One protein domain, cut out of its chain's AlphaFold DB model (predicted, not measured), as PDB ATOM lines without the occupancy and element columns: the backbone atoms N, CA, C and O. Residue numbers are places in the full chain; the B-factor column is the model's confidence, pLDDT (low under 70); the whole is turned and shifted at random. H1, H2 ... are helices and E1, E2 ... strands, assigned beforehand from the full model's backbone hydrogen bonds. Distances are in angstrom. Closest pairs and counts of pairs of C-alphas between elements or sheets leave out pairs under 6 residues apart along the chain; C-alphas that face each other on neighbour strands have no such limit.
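AT A GLANCE: This is residues 2 to 127 of the 128 residues of an uncharacterized protein of Periconia macrospinosa (UniProt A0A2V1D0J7). The model is a loose, open V: the helical hairpin H2 and H3 makes one arm, and H1 with the small strand hairpin E5 and E6 makes the other. The strand hairpin E1 and E2 lies near the bottom between the arms, the hairpin E3 and E4 lies toward the H2 and H3 side, and the long link of residues 94 to 114 runs from one arm to the other. The printed part has 126 residues, with three named helices and six named strands in the order H1, E1, E2, E3, E4, H2, H3, E5, E6; the strands form three antiparallel sheets of two. The class is mixed, helices and strands, with under half of the residues in named elements. The whole is loose, with a radius of gyration of the C-alphas of 17.8 A and spans of 46 by 37 by 29 A.

IN THESE COORDINATES: H1 takes residues 2 to 11, 14.5 A long, from C-alpha 2 at (2.081, -20.329, -43.177). E1 is residues 21 to 23, E2 residues 33 to 35, E3 residues 39 to 41 and E4 residues 47 to 49. H2, residues 56 to 72, is the longest helix at 24.3 A and begins with C-alpha 56 at (-1.026, -42.614, -59.816). H3, residues 81 to 93, measures 18.5 A. E5 is residues 115 to 117; E6, residues 123 to 126, ends with C-alpha 126 at (-1.391, -34.022, -36.670).

HOW THE PARTS SIT: H1 has one pair of C-alphas within 8 A of E6, those of Gln 3 and Ile 123, 7.3 A apart. H1 is apart from H2 and from H3. The hairpin E1 and E2 is antiparallel at 123 degrees, with N 35 and O 21 at 2.8 A, within hydrogen-bond range. The hairpin E3 and E4 is antiparallel at 140 degrees, with N 48 and O 40 at 2.8 A. H2 and H3 touch and form a helical hairpin, opposite ways at a shallow tilt of 18 degrees; their closest C-alphas are those of Ile 71 and Pro 81, 6.0 A apart. The hairpin E5 and E6 is antiparallel at 154 degrees, with N 124 and O 116 at 2.8 A. In H1, H2 and H3 every O i to N i+4 pair is within hydrogen-bond range. Among the pairs that are apart are E3 and H2, and E1 and E6.

THE WHOLE: The two C-alphas farthest apart are those of Ser 43 and Lys 120, 55.0 A. The printed part has no cut. The link from H3 to E5, 21 residues, is long. The mean pLDDT of the printed part is 89.5, and residues 28 to 29 and 110 to 112 are under 70.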
ATOM      1  N   ARG A   2       0.601 -20.214 -43.087       85.62
ATOM      2  CA  ARG A   2       2.081 -20.329 -43.177       85.62
ATOM      3  C   ARG A   2       2.647 -21.650 -42.630       85.62
ATOM      4  O   ARG A   2       3.339 -22.338 -43.358       85.62
ATOM      5  N   GLN A   3       2.242 -22.065 -41.429       90.38
ATOM      6  CA  GLN A   3       2.770 -23.293 -40.819       90.38
ATOM      7  C   GLN A   3       2.455 -24.573 -41.613       90.38
ATOM      8  O   GLN A   3       3.273 -25.483 -41.658       90.38
ATOM      9  N   LEU A   4       1.284 -24.653 -42.255       87.81
ATOM     10  CA  LEU A   4       0.936 -25.808 -43.087       87.81
ATOM     11  C   LEU A   4       1.809 -25.865 -44.347       87.81
ATOM     12  O   LEU A   4       2.275 -26.938 -44.718       87.81
ATOM     13  N   ALA A   5       2.069 -24.707 -44.963       90.25
ATOM     14  CA  ALA A   5       3.006 -24.611 -46.077       90.25
ATOM     15  C   ALA A   5       4.415 -25.043 -45.644       90.25
ATOM     16  O   ALA A   5       5.021 -25.865 -46.321       90.25
ATOM     17  N   ASP A   6       4.884 -24.590 -44.476       94.12
ATOM     18  CA  ASP A   6       6.185 -24.994 -43.934       94.12
ATOM     19  C   ASP A   6       6.266 -26.516 -43.726       94.12
ATOM     20  O   ASP A   6       7.270 -27.131 -44.084       94.12
ATOM     21  N   ILE A   7       5.202 -27.144 -43.202       91.12
ATOM     22  CA  ILE A   7       5.112 -28.605 -43.044       91.12
ATOM     23  C   ILE A   7       5.229 -29.302 -44.402       91.12
ATOM     24  O   ILE A   7       6.048 -30.209 -44.546       91.12
ATOM     25  N   TYR A   8       4.458 -28.879 -45.409       90.38
ATOM     26  CA  TYR A   8       4.519 -29.487 -46.740       90.38
ATOM     27  C   TYR A   8       5.885 -29.303 -47.402       90.38
ATOM     28  O   TYR A   8       6.430 -30.272 -47.922       90.38
ATOM     29  N   THR A   9       6.511 -28.133 -47.270       93.94
ATOM     30  CA  THR A   9       7.881 -27.907 -47.749       93.94
ATOM     31  C   THR A   9       8.908 -28.803 -47.047       93.94
ATOM     32  O   THR A   9       9.908 -29.173 -47.658       93.94
ATOM     33  N   GLN A  10       8.707 -29.183 -45.778       94.00
ATOM     34  CA  GLN A  10       9.565 -30.196 -45.151       94.00
ATOM     35  C   GLN A  10       9.287 -31.599 -45.699       94.00
ATOM     36  O   GLN A  10      10.236 -32.317 -45.996       94.00
ATOM     37  N   LEU A  11       8.020 -31.990 -45.874       91.31
ATOM     38  CA  LEU A  11       7.663 -33.309 -46.416       91.31
ATOM     39  C   LEU A  11       8.166 -33.509 -47.854       91.31
ATOM     40  O   LEU A  11       8.602 -34.605 -48.200       91.31
ATOM     41  N   GLU A  12       8.194 -32.451 -48.664       92.00
ATOM     42  CA  GLU A  12       8.752 -32.467 -50.023       92.00
ATOM     43  C   GLU A  12      10.247 -32.828 -50.072       92.00
ATOM     44  O   GLU A  12      10.731 -33.347 -51.076       92.00
ATOM     45  N   LYS A  13      10.993 -32.634 -48.977       93.75
ATOM     46  CA  LYS A  13      12.410 -33.034 -48.890       93.75
ATOM     47  C   LYS A  13      12.601 -34.541 -48.718       93.75
ATOM     48  O   LYS A  13      13.730 -35.022 -48.793       93.75
ATOM     49  N   HIS A  14      11.519 -35.284 -48.490       91.19
ATOM     50  CA  HIS A  14      11.533 -36.721 -48.233       91.19
ATOM     51  C   HIS A  14      10.696 -37.476 -49.283       91.19
ATOM     52  O   HIS A  14       9.650 -38.040 -48.950       91.19
ATOM     53  N   PRO A  15      11.129 -37.493 -50.561       91.81
ATOM     54  CA  PRO A  15      10.398 -38.172 -51.619       91.81
ATOM     55  C   PRO A  15      10.394 -39.690 -51.416       91.81
ATOM     56  O   PRO A  15      11.402 -40.315 -51.081       91.81
ATOM     57  N   LEU A  16       9.251 -40.296 -51.702       90.19
ATOM     58  CA  LEU A  16       9.019 -41.730 -51.688       90.19
ATOM     59  C   LEU A  16       9.014 -42.268 -53.121       90.19
ATOM     60  O   LEU A  16       8.538 -41.626 -54.059       90.19
ATOM     61  N   ARG A  17       9.537 -43.486 -53.285       88.19
ATOM     62  CA  ARG A  17       9.660 -44.145 -54.596       88.19
ATOM     63  C   ARG A  17       8.342 -44.712 -55.123       88.19
ATOM     64  O   ARG A  17       8.252 -45.017 -56.308       88.19
ATOM     65  N   ALA A  18       7.352 -44.895 -54.252       91.38
ATOM     66  CA  ALA A  18       6.094 -45.533 -54.601       91.38
ATOM     67  C   ALA A  18       4.928 -45.007 -53.744       91.38
ATOM     68  O   ALA A  18       5.118 -44.598 -52.599       91.38
ATOM     69  N   LEU A  19       3.727 -45.037 -54.317       90.31
ATOM     70  CA  LEU A  19       2.456 -44.713 -53.684       90.31
ATOM     71  C   LEU A  19       1.969 -45.885 -52.858       90.31
ATOM     72  O   LEU A  19       1.628 -46.945 -53.395       90.31
ATOM     73  N   SER A  20       1.912 -45.667 -51.551       88.75
ATOM     74  CA  SER A  20       1.313 -46.591 -50.606       88.75
ATOM     75  C   SER A  20       1.258 -45.964 -49.210       88.75
ATOM     76  O   SER A  20       1.357 -44.747 -49.057       88.75
ATOM     77  N   ARG A  21       1.106 -46.803 -48.189       89.19
ATOM     78  CA  ARG A  21       1.137 -46.425 -46.780       89.19
ATOM     79  C   ARG A  21       2.574 -46.409 -46.252       89.19
ATOM     80  O   ARG A  21       3.372 -47.281 -46.582       89.19
ATOM     81  N   LEU A  22       2.879 -45.448 -45.384       88.81
ATOM     82  CA  LEU A  22       4.118 -45.447 -44.610       88.81
ATOM     83  C   LEU A  22       4.009 -46.446 -43.448       88.81
ATOM     84  O   LEU A  22       3.007 -46.448 -42.729       88.81
ATOM     85  N   GLN A  23       5.029 -47.275 -43.254       87.06
ATOM     86  CA  GLN A  23       5.110 -48.221 -42.143       87.06
ATOM     87  C   GLN A  23       6.437 -48.066 -41.386       87.06
ATOM     88  O   GLN A  23       7.421 -47.591 -41.964       87.06
ATOM     89  N   PRO A  24       6.494 -48.464 -40.102       85.94
ATOM     90  CA  PRO A  24       7.766 -48.616 -39.407       85.94
ATOM     91  C   PRO A  24       8.672 -49.573 -40.184       85.94
ATOM     92  O   PRO A  24       8.201 -50.607 -40.659       85.94
ATOM     93  N   SER A  25       9.954 -49.237 -40.319       82.75
ATOM     94  CA  SER A  25      10.883 -50.130 -41.008       82.75
ATOM     95  C   SER A  25      11.104 -51.415 -40.228       82.75
ATOM     96  O   SER A  25      11.211 -51.430 -39.002       82.75
ATOM     97  N   SER A  26      11.205 -52.494 -40.992       74.31
ATOM     98  CA  SER A  26      11.621 -53.813 -40.527       74.31
ATOM     99  C   SER A  26      13.137 -53.909 -40.273       74.31
ATOM    100  O   SER A  26      13.605 -54.871 -39.663       74.31
ATOM    101  N   SER A  27      13.916 -52.908 -40.699       72.88
ATOM    102  CA  SER A  27      15.355 -52.791 -40.456       72.88
ATOM    103  C   SER A  27      15.679 -52.062 -39.148       72.88
ATOM    104  O   SER A  27      14.984 -51.139 -38.720       72.88
ATOM    105  N   SER A  28      16.815 -52.416 -38.543       64.62
ATOM    106  CA  SER A  28      17.341 -51.790 -37.320       64.62
ATOM    107  C   SER A  28      17.677 -50.298 -37.464       64.62
ATOM    108  O   SER A  28      17.936 -49.635 -36.463       64.62
ATOM    109  N   ALA A  29      17.664 -49.754 -38.686       68.44
ATOM    110  CA  ALA A  29      17.966 -48.353 -38.969       68.44
ATOM    111  C   ALA A  29      16.817 -47.385 -38.614       68.44
ATOM    112  O   ALA A  29      17.032 -46.174 -38.603       68.44
ATOM    113  N   GLY A  30      15.603 -47.885 -38.343       75.44
ATOM    114  CA  GLY A  30      14.489 -47.100 -37.791       75.44
ATOM    115  C   GLY A  30      13.852 -46.050 -38.717       75.44
ATOM    116  O   GLY A  30      12.912 -45.374 -38.305       75.44
ATOM    117  N   GLN A  31      14.318 -45.897 -39.959       80.75
ATOM    118  CA  GLN A  31      13.710 -44.974 -40.924       80.75
ATOM    119  C   GLN A  31      12.403 -45.553 -41.475       80.75
ATOM    120  O   GLN A  31      12.430 -46.696 -41.903       80.75
ATOM    121  N   PRO A  32      11.281 -44.819 -41.520       85.19
ATOM    122  CA  PRO A  32      10.035 -45.332 -42.090       85.19
ATOM    123  C   PRO A  32      10.183 -45.765 -43.556       85.19
ATOM    124  O   PRO A  32      10.901 -45.128 -44.327       85.19
ATOM    125  N   GLU A  33       9.466 -46.815 -43.954       88.56
ATOM    126  CA  GLU A  33       9.490 -47.346 -45.319       88.56
ATOM    127  C   GLU A  33       8.096 -47.364 -45.957       88.56
ATOM    128  O   GLU A  33       7.069 -47.262 -45.282       88.56
ATOM    129  N   VAL A  34       8.055 -47.487 -47.286       90.38
ATOM    130  CA  VAL A  34       6.796 -47.626 -48.025       90.38
ATOM    131  C   VAL A  34       6.328 -49.077 -47.923       90.38
ATOM    132  O   VAL A  34       6.887 -49.960 -48.568       90.38
ATOM    133  N   GLY A  35       5.295 -49.309 -47.117       89.31
ATOM    134  CA  GLY A  35       4.636 -50.601 -46.947       89.31
ATOM    135  C   GLY A  35       3.425 -50.774 -47.862       89.31
ATOM    136  O   GLY A  35       3.036 -49.834 -48.548       89.31
ATOM    137  N   PRO A  36       2.777 -51.944 -47.891       90.12
ATOM    138  CA  PRO A  36       1.546 -52.151 -48.654       90.12
ATOM    139  C   PRO A  36       0.336 -51.407 -48.055       90.12
ATOM    140  O   PRO A  36       0.132 -51.378 -46.843       90.12
ATOM    141  N   ALA A  37      -0.497 -50.826 -48.920       87.12
ATOM    142  CA  ALA A  37      -1.774 -50.190 -48.578       87.12
ATOM    143  C   ALA A  37      -2.986 -51.048 -48.969       87.12
ATOM    144  O   ALA A  37      -4.063 -50.884 -48.400       87.12
ATOM    145  N   PHE A  38      -2.814 -51.958 -49.928       89.69
ATOM    146  CA  PHE A  38      -3.887 -52.792 -50.455       89.69
ATOM    147  C   PHE A  38      -3.534 -54.274 -50.408       89.69
ATOM    148  O   PHE A  38      -2.407 -54.670 -50.733       89.69
ATOM    149  N   PHE A  39      -4.538 -55.074 -50.052       90.56
ATOM    150  CA  PHE A  39      -4.447 -56.515 -49.867       90.56
ATOM    151  C   PHE A  39      -5.646 -57.213 -50.511       90.56
ATOM    152  O   PHE A  39      -6.763 -56.700 -50.474       90.56
ATOM    153  N   ASN A  40      -5.402 -58.392 -51.071       86.88
ATOM    154  CA  ASN A  40      -6.424 -59.361 -51.465       86.88
ATOM    155  C   ASN A  40      -6.281 -60.621 -50.608       86.88
ATOM    156  O   ASN A  40      -5.328 -60.735 -49.841       86.88
ATOM    157  N   TYR A  41      -7.186 -61.585 -50.764       88.06
ATOM    158  CA  TYR A  41      -7.064 -62.902 -50.139       88.06
ATOM    159  C   TYR A  41      -6.778 -63.967 -51.199       88.06
ATOM    160  O   TYR A  41      -7.471 -64.026 -52.214       88.06
ATOM    161  N   ASP A  42      -5.745 -64.786 -50.984       89.44
ATOM    162  CA  ASP A  42      -5.462 -65.942 -51.844       89.44
ATOM    163  C   ASP A  42      -6.475 -67.086 -51.622       89.44
ATOM    164  O   ASP A  42      -7.362 -67.008 -50.767       89.44
ATOM    165  N   SER A  43      -6.350 -68.178 -52.384       91.62
ATOM    166  CA  SER A  43      -7.210 -69.368 -52.243       91.62
ATOM    167  C   SER A  43      -7.156 -70.005 -50.846       91.62
ATOM    168  O   SER A  43      -8.095 -70.694 -50.449       91.62
ATOM    169  N   SER A  44      -6.096 -69.734 -50.083       94.88
ATOM    170  CA  SER A  44      -5.898 -70.173 -48.700       94.88
ATOM    171  C   SER A  44      -6.363 -69.135 -47.669       94.88
ATOM    172  O   SER A  44      -6.069 -69.283 -46.484       94.88
ATOM    173  N   LYS A  45      -7.087 -68.087 -48.090       90.19
ATOM    174  CA  LYS A  45      -7.567 -66.971 -47.254       90.19
ATOM    175  C   LYS A  45      -6.456 -66.170 -46.565       90.19
ATOM    176  O   LYS A  45      -6.706 -65.514 -45.554       90.19
ATOM    177  N   ARG A  46      -5.232 -66.185 -47.091       93.94
ATOM    178  CA  ARG A  46      -4.142 -65.345 -46.576       93.94
ATOM    179  C   ARG A  46      -4.164 -63.994 -47.269       93.94
ATOM    180  O   ARG A  46      -4.369 -63.925 -48.479       93.94
ATOM    181  N   ALA A  47      -3.928 -62.932 -46.504       91.31
ATOM    182  CA  ALA A  47      -3.803 -61.589 -47.050       91.31
ATOM    183  C   ALA A  47      -2.521 -61.484 -47.891       91.31
ATOM    184  O   ALA A  47      -1.420 -61.693 -47.383       91.31
ATOM    185  N   VAL A  48      -2.664 -61.152 -49.171       93.12
ATOM    186  CA  VAL A  48      -1.559 -60.951 -50.111       93.12
ATOM    187  C   VAL A  48      -1.542 -59.484 -50.535       93.12
ATOM    188  O   VAL A  48      -2.543 -59.003 -51.081       93.12
ATOM    189  N   PRO A  49      -0.443 -58.751 -50.288       92.56
ATOM    190  CA  PRO A  49      -0.330 -57.368 -50.719       92.56
ATOM    191  C   PRO A  49      -0.212 -57.285 -52.243       92.56
ATOM    192  O   PRO A  49       0.441 -58.115 -52.872       92.56
ATOM    193  N   PHE A  50      -0.800 -56.251 -52.837       91.31
ATOM    194  CA  PHE A  50      -0.644 -55.954 -54.271       91.31
ATOM    195  C   PHE A  50      -0.237 -54.495 -54.536       91.31
ATOM    196  O   PHE A  50      -0.449 -53.945 -55.610       91.31
ATOM    197  N   SER A  51       0.362 -53.877 -53.524       92.44
ATOM    198  CA  SER A  51       0.946 -52.534 -53.520       92.44
ATOM    199  C   SER A  51       2.325 -52.639 -52.845       92.44
ATOM    200  O   SER A  51       2.557 -53.625 -52.137       92.44
ATOM    201  N   PRO A  52       3.257 -51.693 -53.045       93.44
ATOM    202  CA  PRO A  52       3.071 -50.305 -53.475       93.44
ATOM    203  C   PRO A  52       2.977 -50.114 -55.003       93.44
ATOM    204  O   PRO A  52       3.335 -51.007 -55.766       93.44
ATOM    205  N   PHE A  53       2.515 -48.943 -55.456       93.06
ATOM    206  CA  PHE A  53       2.405 -48.602 -56.886       93.06
ATOM    207  C   PHE A  53       3.414 -47.528 -57.300       93.06
ATOM    208  O   PHE A  53       3.700 -46.614 -56.539       93.06
ATOM    209  N   ASN A  54       3.937 -47.592 -58.522       92.19
ATOM    210  CA  ASN A  54       4.897 -46.610 -59.048       92.19
ATOM    211  C   ASN A  54       4.249 -45.461 -59.845       92.19
ATOM    212  O   ASN A  54       4.955 -44.558 -60.290       92.19
ATOM    213  N   ASN A  55       2.929 -45.493 -60.031       91.12
ATOM    214  CA  ASN A  55       2.173 -44.487 -60.765       91.12
ATOM    215  C   ASN A  55       0.794 -44.251 -60.133       91.12
ATOM    216  O   ASN A  55       0.250 -45.103 -59.420       91.12
ATOM    217  N   ILE A  56       0.249 -43.062 -60.384       90.62
ATOM    218  CA  ILE A  56      -1.026 -42.614 -59.816       90.62
ATOM    219  C   ILE A  56      -2.219 -43.420 -60.357       90.62
ATOM    220  O   ILE A  56      -3.167 -43.693 -59.616       90.62
ATOM    221  N   ASP A  57      -2.189 -43.826 -61.626       92.25
ATOM    222  CA  ASP A  57      -3.298 -44.527 -62.276       92.25
ATOM    223  C   ASP A  57      -3.530 -45.919 -61.684       92.25
ATOM    224  O   ASP A  57      -4.671 -46.242 -61.351       92.25
ATOM    225  N   ASN A  58      -2.479 -46.714 -61.453       92.06
ATOM    226  CA  ASN A  58      -2.619 -48.017 -60.802       92.06
ATOM    227  C   ASN A  58      -3.115 -47.871 -59.361       92.06
ATOM    228  O   ASN A  58      -3.963 -48.657 -58.937       92.06
ATOM    229  N   TYR A  59      -2.648 -46.850 -58.632       92.19
ATOM    230  CA  TYR A  59      -3.112 -46.574 -57.272       92.19
ATOM    231  C   TYR A  59      -4.617 -46.269 -57.235       92.19
ATOM    232  O   TYR A  59      -5.363 -46.925 -56.505       92.19
ATOM    233  N   TYR A  60      -5.097 -45.312 -58.040       92.75
ATOM    234  CA  TYR A  60      -6.522 -44.966 -58.044       92.75
ATOM    235  C   TYR A  60      -7.388 -46.078 -58.625       92.75
ATOM    236  O   TYR A  60      -8.472 -46.333 -58.103       92.75
ATOM    237  N   LYS A  61      -6.905 -46.786 -59.649       94.44
ATOM    238  CA  LYS A  61      -7.583 -47.964 -60.191       94.44
ATOM    239  C   LYS A  61      -7.782 -49.025 -59.109       94.44
ATOM    240  O   LYS A  61      -8.911 -49.471 -58.916       94.44
ATOM    241  N   ALA A  62      -6.729 -49.368 -58.367       93.62
ATOM    242  CA  ALA A  62      -6.794 -50.302 -57.245       93.62
ATOM    243  C   ALA A  62      -7.778 -49.842 -56.161       93.62
ATOM    244  O   ALA A  62      -8.624 -50.624 -55.725       93.62
ATOM    245  N   LEU A  63      -7.714 -48.566 -55.764       92.56
ATOM    246  CA  LEU A  63      -8.602 -47.984 -54.758       92.56
ATOM    247  C   LEU A  63     -10.076 -48.052 -55.177       92.56
ATOM    248  O   LEU A  63     -10.921 -48.501 -54.402       92.56
ATOM    249  N   ILE A  64     -10.387 -47.628 -56.403       95.50
ATOM    250  CA  ILE A  64     -11.752 -47.608 -56.942       95.50
ATOM    251  C   ILE A  64     -12.288 -49.034 -57.091       95.50
ATOM    252  O   ILE A  64     -13.408 -49.313 -56.669       95.50
ATOM    253  N   GLN A  65     -11.490 -49.956 -57.634       94.88
ATOM    254  CA  GLN A  65     -11.880 -51.361 -57.772       94.88
ATOM    255  C   GLN A  65     -12.128 -52.021 -56.413       94.88
ATOM    256  O   GLN A  65     -13.106 -52.753 -56.258       94.88
ATOM    257  N   HIS A  66     -11.298 -51.723 -55.411       92.31
ATOM    258  CA  HIS A  66     -11.519 -52.186 -54.045       92.31
ATOM    259  C   HIS A  66     -12.852 -51.665 -53.487       92.31
ATOM    260  O   HIS A  66     -13.656 -52.457 -53.002       92.31
ATOM    261  N   LYS A  67     -13.156 -50.366 -53.639       94.00
ATOM    262  CA  LYS A  67     -14.452 -49.792 -53.224       94.00
ATOM    263  C   LYS A  67     -15.639 -50.424 -53.956       94.00
ATOM    264  O   LYS A  67     -16.638 -50.738 -53.317       94.00
ATOM    265  N   ILE A  68     -15.524 -50.675 -55.260       95.50
ATOM    266  CA  ILE A  68     -16.547 -51.388 -56.040       95.50
ATOM    267  C   ILE A  68     -16.805 -52.784 -55.466       95.50
ATOM    268  O   ILE A  68     -17.964 -53.179 -55.338       95.50
ATOM    269  N   ASN A  69     -15.754 -53.528 -55.123       93.12
ATOM    270  CA  ASN A  69     -15.902 -54.867 -54.555       93.12
ATOM    271  C   ASN A  69     -16.609 -54.823 -53.197       93.12
ATOM    272  O   ASN A  69     -17.554 -55.582 -53.011       93.12
ATOM    273  N   LEU A  70     -16.238 -53.886 -52.319       92.69
ATOM    274  CA  LEU A  70     -16.914 -53.687 -51.032       92.69
ATOM    275  C   LEU A  70     -18.404 -53.337 -51.192       92.69
ATOM    276  O   LEU A  70     -19.231 -53.753 -50.385       92.69
ATOM    277  N   ILE A  71     -18.776 -52.584 -52.234       95.50
ATOM    278  CA  ILE A  71     -20.193 -52.307 -52.532       95.50
ATOM    279  C   ILE A  71     -20.907 -53.584 -52.982       95.50
ATOM    280  O   ILE A  71     -22.016 -53.861 -52.537       95.50
ATOM    281  N   LYS A  72     -20.279 -54.378 -53.859       93.25
ATOM    282  CA  LYS A  72     -20.858 -55.634 -54.365       93.25
ATOM    283  C   LYS A  72     -21.054 -56.678 -53.268       93.25
ATOM    284  O   LYS A  72     -22.022 -57.429 -53.340       93.25
ATOM    285  N   THR A  73     -20.158 -56.737 -52.283       92.38
ATOM    286  CA  THR A  73     -20.295 -57.628 -51.119       92.38
ATOM    287  C   THR A  73     -21.262 -57.083 -50.067       92.38
ATOM    288  O   THR A  73     -21.629 -57.813 -49.150       92.38
ATOM    289  N   GLY A  74     -21.713 -55.832 -50.203       91.00
ATOM    290  CA  GLY A  74     -22.600 -55.168 -49.248       91.00
ATOM    291  C   GLY A  74     -21.895 -54.672 -47.983       91.00
ATOM    292  O   GLY A  74     -22.565 -54.251 -47.043       91.00
ATOM    293  N   GLU A  75     -20.559 -54.698 -47.946       91.94
ATOM    294  CA  GLU A  75     -19.759 -54.215 -46.813       91.94
ATOM    295  C   GLU A  75     -19.830 -52.691 -46.661       91.94
ATOM    296  O   GLU A  75     -19.728 -52.166 -45.552       91.94
ATOM    297  N   ILE A  76     -20.030 -51.966 -47.765       91.94
ATOM    298  CA  ILE A  76     -20.284 -50.522 -47.759       91.94
ATOM    299  C   ILE A  76     -21.506 -50.181 -48.614       91.94
ATOM    300  O   ILE A  76     -21.965 -50.987 -49.420       91.94
ATOM    301  N   ALA A  77     -22.006 -48.951 -48.470       89.56
ATOM    302  CA  ALA A  77     -23.129 -48.425 -49.250       89.56
ATOM    303  C   ALA A  77     -24.467 -49.194 -49.140       89.56
ATOM    304  O   ALA A  77     -25.196 -49.225 -50.132       89.56
ATOM    305  N   PRO A  78     -24.859 -49.775 -47.987       88.19
ATOM    306  CA  PRO A  78     -26.014 -50.680 -47.937       88.19
ATOM    307  C   PRO A  78     -27.343 -50.008 -48.321       88.19
ATOM    308  O   PRO A  78     -28.250 -50.674 -48.807       88.19
ATOM    309  N   SER A  79     -27.467 -48.690 -48.142       91.25
ATOM    310  CA  SER A  79     -28.689 -47.940 -48.453       91.25
ATOM    311  C   SER A  79     -28.811 -47.512 -49.920       91.25
ATOM    312  O   SER A  79     -29.924 -47.320 -50.403       91.25
ATOM    313  N   THR A  80     -27.697 -47.341 -50.640       92.50
ATOM    314  CA  THR A  80     -27.681 -46.847 -52.033       92.50
ATOM    315  C   THR A  80     -26.600 -47.522 -52.896       92.50
ATOM    316  O   THR A  80     -25.837 -46.836 -53.586       92.50
ATOM    317  N   PRO A  81     -26.522 -48.868 -52.916       93.19
ATOM    318  CA  PRO A  81     -25.398 -49.581 -53.525       93.19
ATOM    319  C   PRO A  81     -25.290 -49.326 -55.031       93.19
ATOM    320  O   PRO A  81     -24.189 -49.125 -55.538       93.19
ATOM    321  N   LEU A  82     -26.418 -49.244 -55.749       96.00
ATOM    322  CA  LEU A  82     -26.423 -48.983 -57.192       96.00
ATOM    323  C   LEU A  82     -25.841 -47.604 -57.532       96.00
ATOM    324  O   LEU A  82     -24.972 -47.501 -58.395       96.00
ATOM    325  N   ASN A  83     -26.277 -46.552 -56.838       96.19
ATOM    326  CA  ASN A  83     -25.804 -45.193 -57.107       96.19
ATOM    327  C   ASN A  83     -24.305 -45.070 -56.820       96.19
ATOM    328  O   ASN A  83     -23.565 -44.536 -57.643       96.19
ATOM    329  N   GLN A  84     -23.840 -45.603 -55.686       95.62
ATOM    330  CA  GLN A  84     -22.416 -45.562 -55.348       95.62
ATOM    331  C   GLN A  84     -21.580 -46.391 -56.324       95.62
ATOM    332  O   GLN A  84     -20.531 -45.931 -56.774       95.62
ATOM    333  N   TYR A  85     -22.065 -47.568 -56.724       96.69
ATOM    334  CA  TYR A  85     -21.413 -48.386 -57.743       96.69
ATOM    335  C   TYR A  85     -21.242 -47.620 -59.061       96.69
ATOM    336  O   TYR A  85     -20.146 -47.610 -59.622       96.69
ATOM    337  N   LEU A  86     -22.287 -46.931 -59.531       97.06
ATOM    338  CA  LEU A  86     -22.231 -46.132 -60.758       97.06
ATOM    339  C   LEU A  86     -21.263 -44.946 -60.644       97.06
ATOM    340  O   LEU A  86     -20.530 -44.677 -61.595       97.06
ATOM    341  N   VAL A  87     -21.196 -44.281 -59.485       96.50
ATOM    342  CA  VAL A  87     -20.203 -43.222 -59.232       96.50
ATOM    343  C   VAL A  87     -18.785 -43.775 -59.356       96.50
ATOM    344  O   VAL A  87     -17.981 -43.227 -60.110       96.50
ATOM    345  N   TYR A  88     -18.473 -44.885 -58.685       96.62
ATOM    346  CA  TYR A  88     -17.138 -45.480 -58.766       96.62
ATOM    347  C   TYR A  88     -16.804 -46.009 -60.167       96.62
ATOM    348  O   TYR A  88     -15.671 -45.851 -60.617       96.62
ATOM    349  N   GLN A  89     -17.776 -46.566 -60.891       96.25
ATOM    350  CA  GLN A  89     -17.591 -46.947 -62.295       96.25
ATOM    351  C   GLN A  89     -17.291 -45.736 -63.180       96.25
ATOM    352  O   GLN A  89     -16.404 -45.798 -64.030       96.25
ATOM    353  N   SER A  90     -17.972 -44.609 -62.954       96.56
ATOM    354  CA  SER A  90     -17.668 -43.361 -63.653       96.56
ATOM    355  C   SER A  90     -16.248 -42.880 -63.351       96.56
ATOM    356  O   SER A  90     -15.530 -42.510 -64.275       96.56
ATOM    357  N   LEU A  91     -15.807 -42.932 -62.089       96.00
ATOM    358  CA  LEU A  91     -14.438 -42.561 -61.708       96.00
ATOM    359  C   LEU A  91     -13.387 -43.456 -62.378       96.00
ATOM    360  O   LEU A  91     -12.343 -42.964 -62.794       96.00
ATOM    361  N   LEU A  92     -13.668 -44.752 -62.539       95.31
ATOM    362  CA  LEU A  92     -12.768 -45.685 -63.220       95.31
ATOM    363  C   LEU A  92     -12.571 -45.338 -64.705       95.31
ATOM    364  O   LEU A  92     -11.492 -45.558 -65.249       95.31
ATOM    365  N   ASN A  93     -13.595 -44.771 -65.344       94.44
ATOM    366  CA  ASN A  93     -13.530 -44.305 -66.731       94.44
ATOM    367  C   ASN A  93     -12.841 -42.936 -66.872       94.44
ATOM    368  O   ASN A  93     -12.474 -42.552 -67.980       94.44
ATOM    369  N   HIS A  94     -12.658 -42.209 -65.767       93.56
ATOM    370  CA  HIS A  94     -12.102 -40.854 -65.731       93.56
ATOM    371  C   HIS A  94     -10.948 -40.764 -64.729       93.56
ATOM    372  O   HIS A  94     -10.900 -39.862 -63.888       93.56
ATOM    373  N   LEU A  95     -10.021 -41.724 -64.795       90.44
ATOM    374  CA  LEU A  95      -8.816 -41.677 -63.975       90.44
ATOM    375  C   LEU A  95      -8.012 -40.402 -64.276       90.44
ATOM    376  O   LEU A  95      -8.001 -39.931 -65.419       90.44
ATOM    377  N   PRO A  96      -7.319 -39.842 -63.269       84.00
ATOM    378  CA  PRO A  96      -6.410 -38.732 -63.503       84.00
ATOM    379  C   PRO A  96      -5.312 -39.141 -64.490       84.00
ATOM    380  O   PRO A  96      -5.029 -40.326 -64.690       84.00
ATOM    381  N   ARG A  97      -4.661 -38.141 -65.091       85.19
ATOM    382  CA  ARG A  97      -3.487 -38.374 -65.932       85.19
ATOM    383  C   ARG A  97      -2.463 -39.190 -65.141       85.19
ATOM    384  O   ARG A  97      -2.188 -38.886 -63.984       85.19
ATOM    385  N   SER A  98      -1.916 -40.226 -65.775       84.81
ATOM    386  CA  SER A  98      -0.855 -41.028 -65.170       84.81
ATOM    387  C   SER A  98       0.359 -40.136 -64.926       84.81
ATOM    388  O   SER A  98       0.961 -39.610 -65.866       84.81
ATOM    389  N   GLU A  99       0.685 -39.953 -63.653       87.06
ATOM    390  CA  GLU A  99       1.916 -39.321 -63.203       87.06
ATOM    391  C   GLU A  99       2.765 -40.364 -62.485       87.06
ATOM    392  O   GLU A  99       2.270 -41.233 -61.753       87.06
ATOM    393  N   GLN A 100       4.060 -40.269 -62.741       87.50
ATOM    394  CA  GLN A 100       5.093 -41.043 -62.073       87.50
ATOM    395  C   GLN A 100       5.709 -40.158 -60.987       87.50
ATOM    396  O   GLN A 100       5.565 -38.937 -61.035       87.50
ATOM    397  N   GLY A 101       6.348 -40.777 -59.994       84.06
ATOM    398  CA  GLY A 101       6.894 -40.068 -58.836       84.06
ATOM    399  C   GLY A 101       7.908 -38.952 -59.170       84.06
ATOM    400  O   GLY A 101       8.269 -38.740 -60.328       84.06
ATOM    401  N   PRO A 102       8.439 -38.265 -58.144       88.94
ATOM    402  CA  PRO A 102       8.415 -38.663 -56.736       88.94
ATOM    403  C   PRO A 102       7.050 -38.488 -56.064       88.94
ATOM    404  O   PRO A 102       6.262 -37.625 -56.437       88.94
ATOM    405  N   PHE A 103       6.783 -39.316 -55.053       91.06
ATOM    406  CA  PHE A 103       5.578 -39.216 -54.230       91.06
ATOM    407  C   PHE A 103       5.912 -38.647 -52.855       91.06
ATOM    408  O   PHE A 103       7.028 -38.810 -52.371       91.06
ATOM    409  N   PHE A 104       4.941 -38.015 -52.204       91.62
ATOM    410  CA  PHE A 104       5.143 -37.350 -50.918       91.62
ATOM    411  C   PHE A 104       4.108 -37.808 -49.899       91.62
ATOM    412  O   PHE A 104       3.005 -38.231 -50.255       91.62
ATOM    413  N   LEU A 105       4.470 -37.725 -48.618       90.12
ATOM    414  CA  LEU A 105       3.564 -38.079 -47.537       90.12
ATOM    415  C   LEU A 105       2.421 -37.066 -47.458       90.12
ATOM    416  O   LEU A 105       2.638 -35.858 -47.384       90.12
ATOM    417  N   ARG A 106       1.196 -37.577 -47.409       87.25
ATOM    418  CA  ARG A 106      -0.003 -36.790 -47.146       87.25
ATOM    419  C   ARG A 106      -0.896 -37.553 -46.181       87.25
ATOM    420  O   ARG A 106      -1.068 -38.761 -46.324       87.25
ATOM    421  N   HIS A 107      -1.478 -36.839 -45.220       85.50
ATOM    422  CA  HIS A 107      -2.504 -37.408 -44.354       85.50
ATOM    423  C   HIS A 107      -3.712 -37.832 -45.203       85.50
ATOM    424  O   HIS A 107      -4.225 -37.019 -45.976       85.50
ATOM    425  N   VAL A 108      -4.144 -39.093 -45.093       78.81
ATOM    426  CA  VAL A 108      -5.221 -39.650 -45.939       78.81
ATOM    427  C   VAL A 108      -6.533 -38.902 -45.739       78.81
ATOM    428  O   VAL A 108      -7.269 -38.664 -46.693       78.81
ATOM    429  N   ASP A 109      -6.768 -38.465 -44.509       77.00
ATOM    430  CA  ASP A 109      -7.900 -37.640 -44.150       77.00
ATOM    431  C   ASP A 109      -7.435 -36.208 -43.894       77.00
ATOM    432  O   ASP A 109      -7.513 -35.712 -42.783       77.00
ATOM    433  N   SER A 110      -6.796 -35.542 -44.858       69.25
ATOM    434  CA  SER A 110      -6.317 -34.163 -44.666       69.25
ATOM    435  C   SER A 110      -7.482 -33.150 -44.623       69.25
ATOM    436  O   SER A 110      -7.525 -32.225 -45.435       69.25
ATOM    437  N   ARG A 111      -8.458 -33.368 -43.738       68.00
ATOM    438  CA  ARG A 111      -9.528 -32.445 -43.360       68.00
ATOM    439  C   ARG A 111      -9.052 -31.590 -42.185       68.00
ATOM    440  O   ARG A 111      -8.197 -32.011 -41.409       68.00
ATOM    441  N   ASP A 112      -9.647 -30.411 -42.028       64.69
ATOM    442  CA  ASP A 112      -9.250 -29.418 -41.014       64.69
ATOM    443  C   ASP A 112      -9.340 -29.928 -39.560       64.69
ATOM    444  O   ASP A 112      -8.761 -29.331 -38.656       64.69
ATOM    445  N   ILE A 113     -10.033 -31.048 -39.331       71.12
ATOM    446  CA  ILE A 113     -10.256 -31.660 -38.014       71.12
ATOM    447  C   ILE A 113      -9.048 -32.425 -37.451       71.12
ATOM    448  O   ILE A 113      -9.028 -32.714 -36.259       71.12
ATOM    449  N   ASN A 114      -8.028 -32.707 -38.268       86.88
ATOM    450  CA  ASN A 114      -6.902 -33.569 -37.881       86.88
ATOM    451  C   ASN A 114      -5.687 -32.803 -37.337       86.88
ATOM    452  O   ASN A 114      -4.619 -33.376 -37.121       86.88
ATOM    453  N   PHE A 115      -5.839 -31.502 -37.080       89.19
ATOM    454  CA  PHE A 115      -4.790 -30.655 -36.522       89.19
ATOM    455  C   PHE A 115      -5.079 -30.300 -35.065       89.19
ATOM    456  O   PHE A 115      -6.077 -29.655 -34.748       89.19
ATOM    457  N   LEU A 116      -4.149 -30.644 -34.175       91.44
ATOM    458  CA  LEU A 116      -4.132 -30.101 -32.822       91.44
ATOM    459  C   LEU A 116      -3.518 -28.708 -32.853       91.44
ATOM    460  O   LEU A 116      -2.440 -28.524 -33.420       91.44
ATOM    461  N   VAL A 117      -4.173 -27.744 -32.208       93.06
ATOM    462  CA  VAL A 117      -3.681 -26.368 -32.109       93.06
ATOM    463  C   VAL A 117      -3.612 -25.892 -30.664       93.06
ATOM    464  O   VAL A 117      -4.446 -26.246 -29.833       93.06
ATOM    465  N   ASN A 118      -2.617 -25.061 -30.354       94.94
ATOM    466  CA  ASN A 118      -2.541 -24.381 -29.059       94.94
ATOM    467  C   ASN A 118      -3.393 -23.095 -29.024       94.94
ATOM    468  O   ASN A 118      -3.974 -22.689 -30.026       94.94
ATOM    469  N   SER A 119      -3.418 -22.402 -27.879       96.00
ATOM    470  CA  SER A 119      -4.185 -21.155 -27.674       96.00
ATOM    471  C   SER A 119      -3.807 -19.991 -28.603       96.00
ATOM    472  O   SER A 119      -4.541 -19.012 -28.696       96.00
ATOM    473  N   LYS A 120      -2.668 -20.089 -29.299       95.38
ATOM    474  CA  LYS A 120      -2.203 -19.129 -30.310       95.38
ATOM    475  C   LYS A 120      -2.422 -19.635 -31.743       95.38
ATOM    476  O   LYS A 120      -1.851 -19.068 -32.668       95.38
ATOM    477  N   TYR A 121      -3.203 -20.701 -31.925       90.31
ATOM    478  CA  TYR A 121      -3.495 -21.342 -33.212       90.31
ATOM    479  C   TYR A 121      -2.272 -21.918 -33.949       90.31
ATOM    480  O   TYR A 121      -2.303 -22.070 -35.169       90.31
ATOM    481  N   ASN A 122      -1.193 -22.264 -33.235       93.62
ATOM    482  CA  ASN A 122      -0.090 -23.013 -33.846       93.62
ATOM    483  C   ASN A 122      -0.436 -24.497 -33.854       93.62
ATOM    484  O   ASN A 122      -0.853 -25.017 -32.819       93.62
ATOM    485  N   ILE A 123      -0.196 -25.167 -34.977       92.44
ATOM    486  CA  ILE A 123      -0.287 -26.621 -35.114       92.44
ATOM    487  C   ILE A 123       0.761 -27.249 -34.190       92.44
ATOM    488  O   ILE A 123       1.958 -27.009 -34.343       92.44
ATOM    489  N   THR A 124       0.314 -28.031 -33.216       94.06
ATOM    490  CA  THR A 124       1.166 -28.762 -32.266       94.06
ATOM    491  C   THR A 124       1.182 -30.260 -32.533       94.06
ATOM    492  O   THR A 124       2.008 -30.971 -31.971       94.06
ATOM    493  N   GLY A 125       0.283 -30.743 -33.386       90.50
ATOM    494  CA  GLY A 125       0.222 -32.140 -33.784       90.50
ATOM    495  C   GLY A 125      -0.705 -32.348 -34.973       90.50
ATOM    496  O   GLY A 125      -1.586 -31.527 -35.236       90.50
ATOM    497  N   ILE A 126      -0.483 -33.457 -35.670       89.44
ATOM    498  CA  ILE A 126      -1.391 -34.022 -36.670       89.44
ATOM    499  C   ILE A 126      -1.802 -35.384 -36.111       89.44
ATOM    500  O   ILE A 126      -0.922 -36.148 -35.712       89.44
ATOM    501  N   ILE A 127      -3.103 -35.629 -35.997       86.31
ATOM    502  CA  ILE A 127      -3.683 -36.820 -35.357       86.31
ATOM    503  C   ILE A 127      -4.756 -37.447 -36.253       86.31
ATOM    504  O   ILE A 127      -5.098 -36.841 -37.268       86.31
TER     505      ILE A 127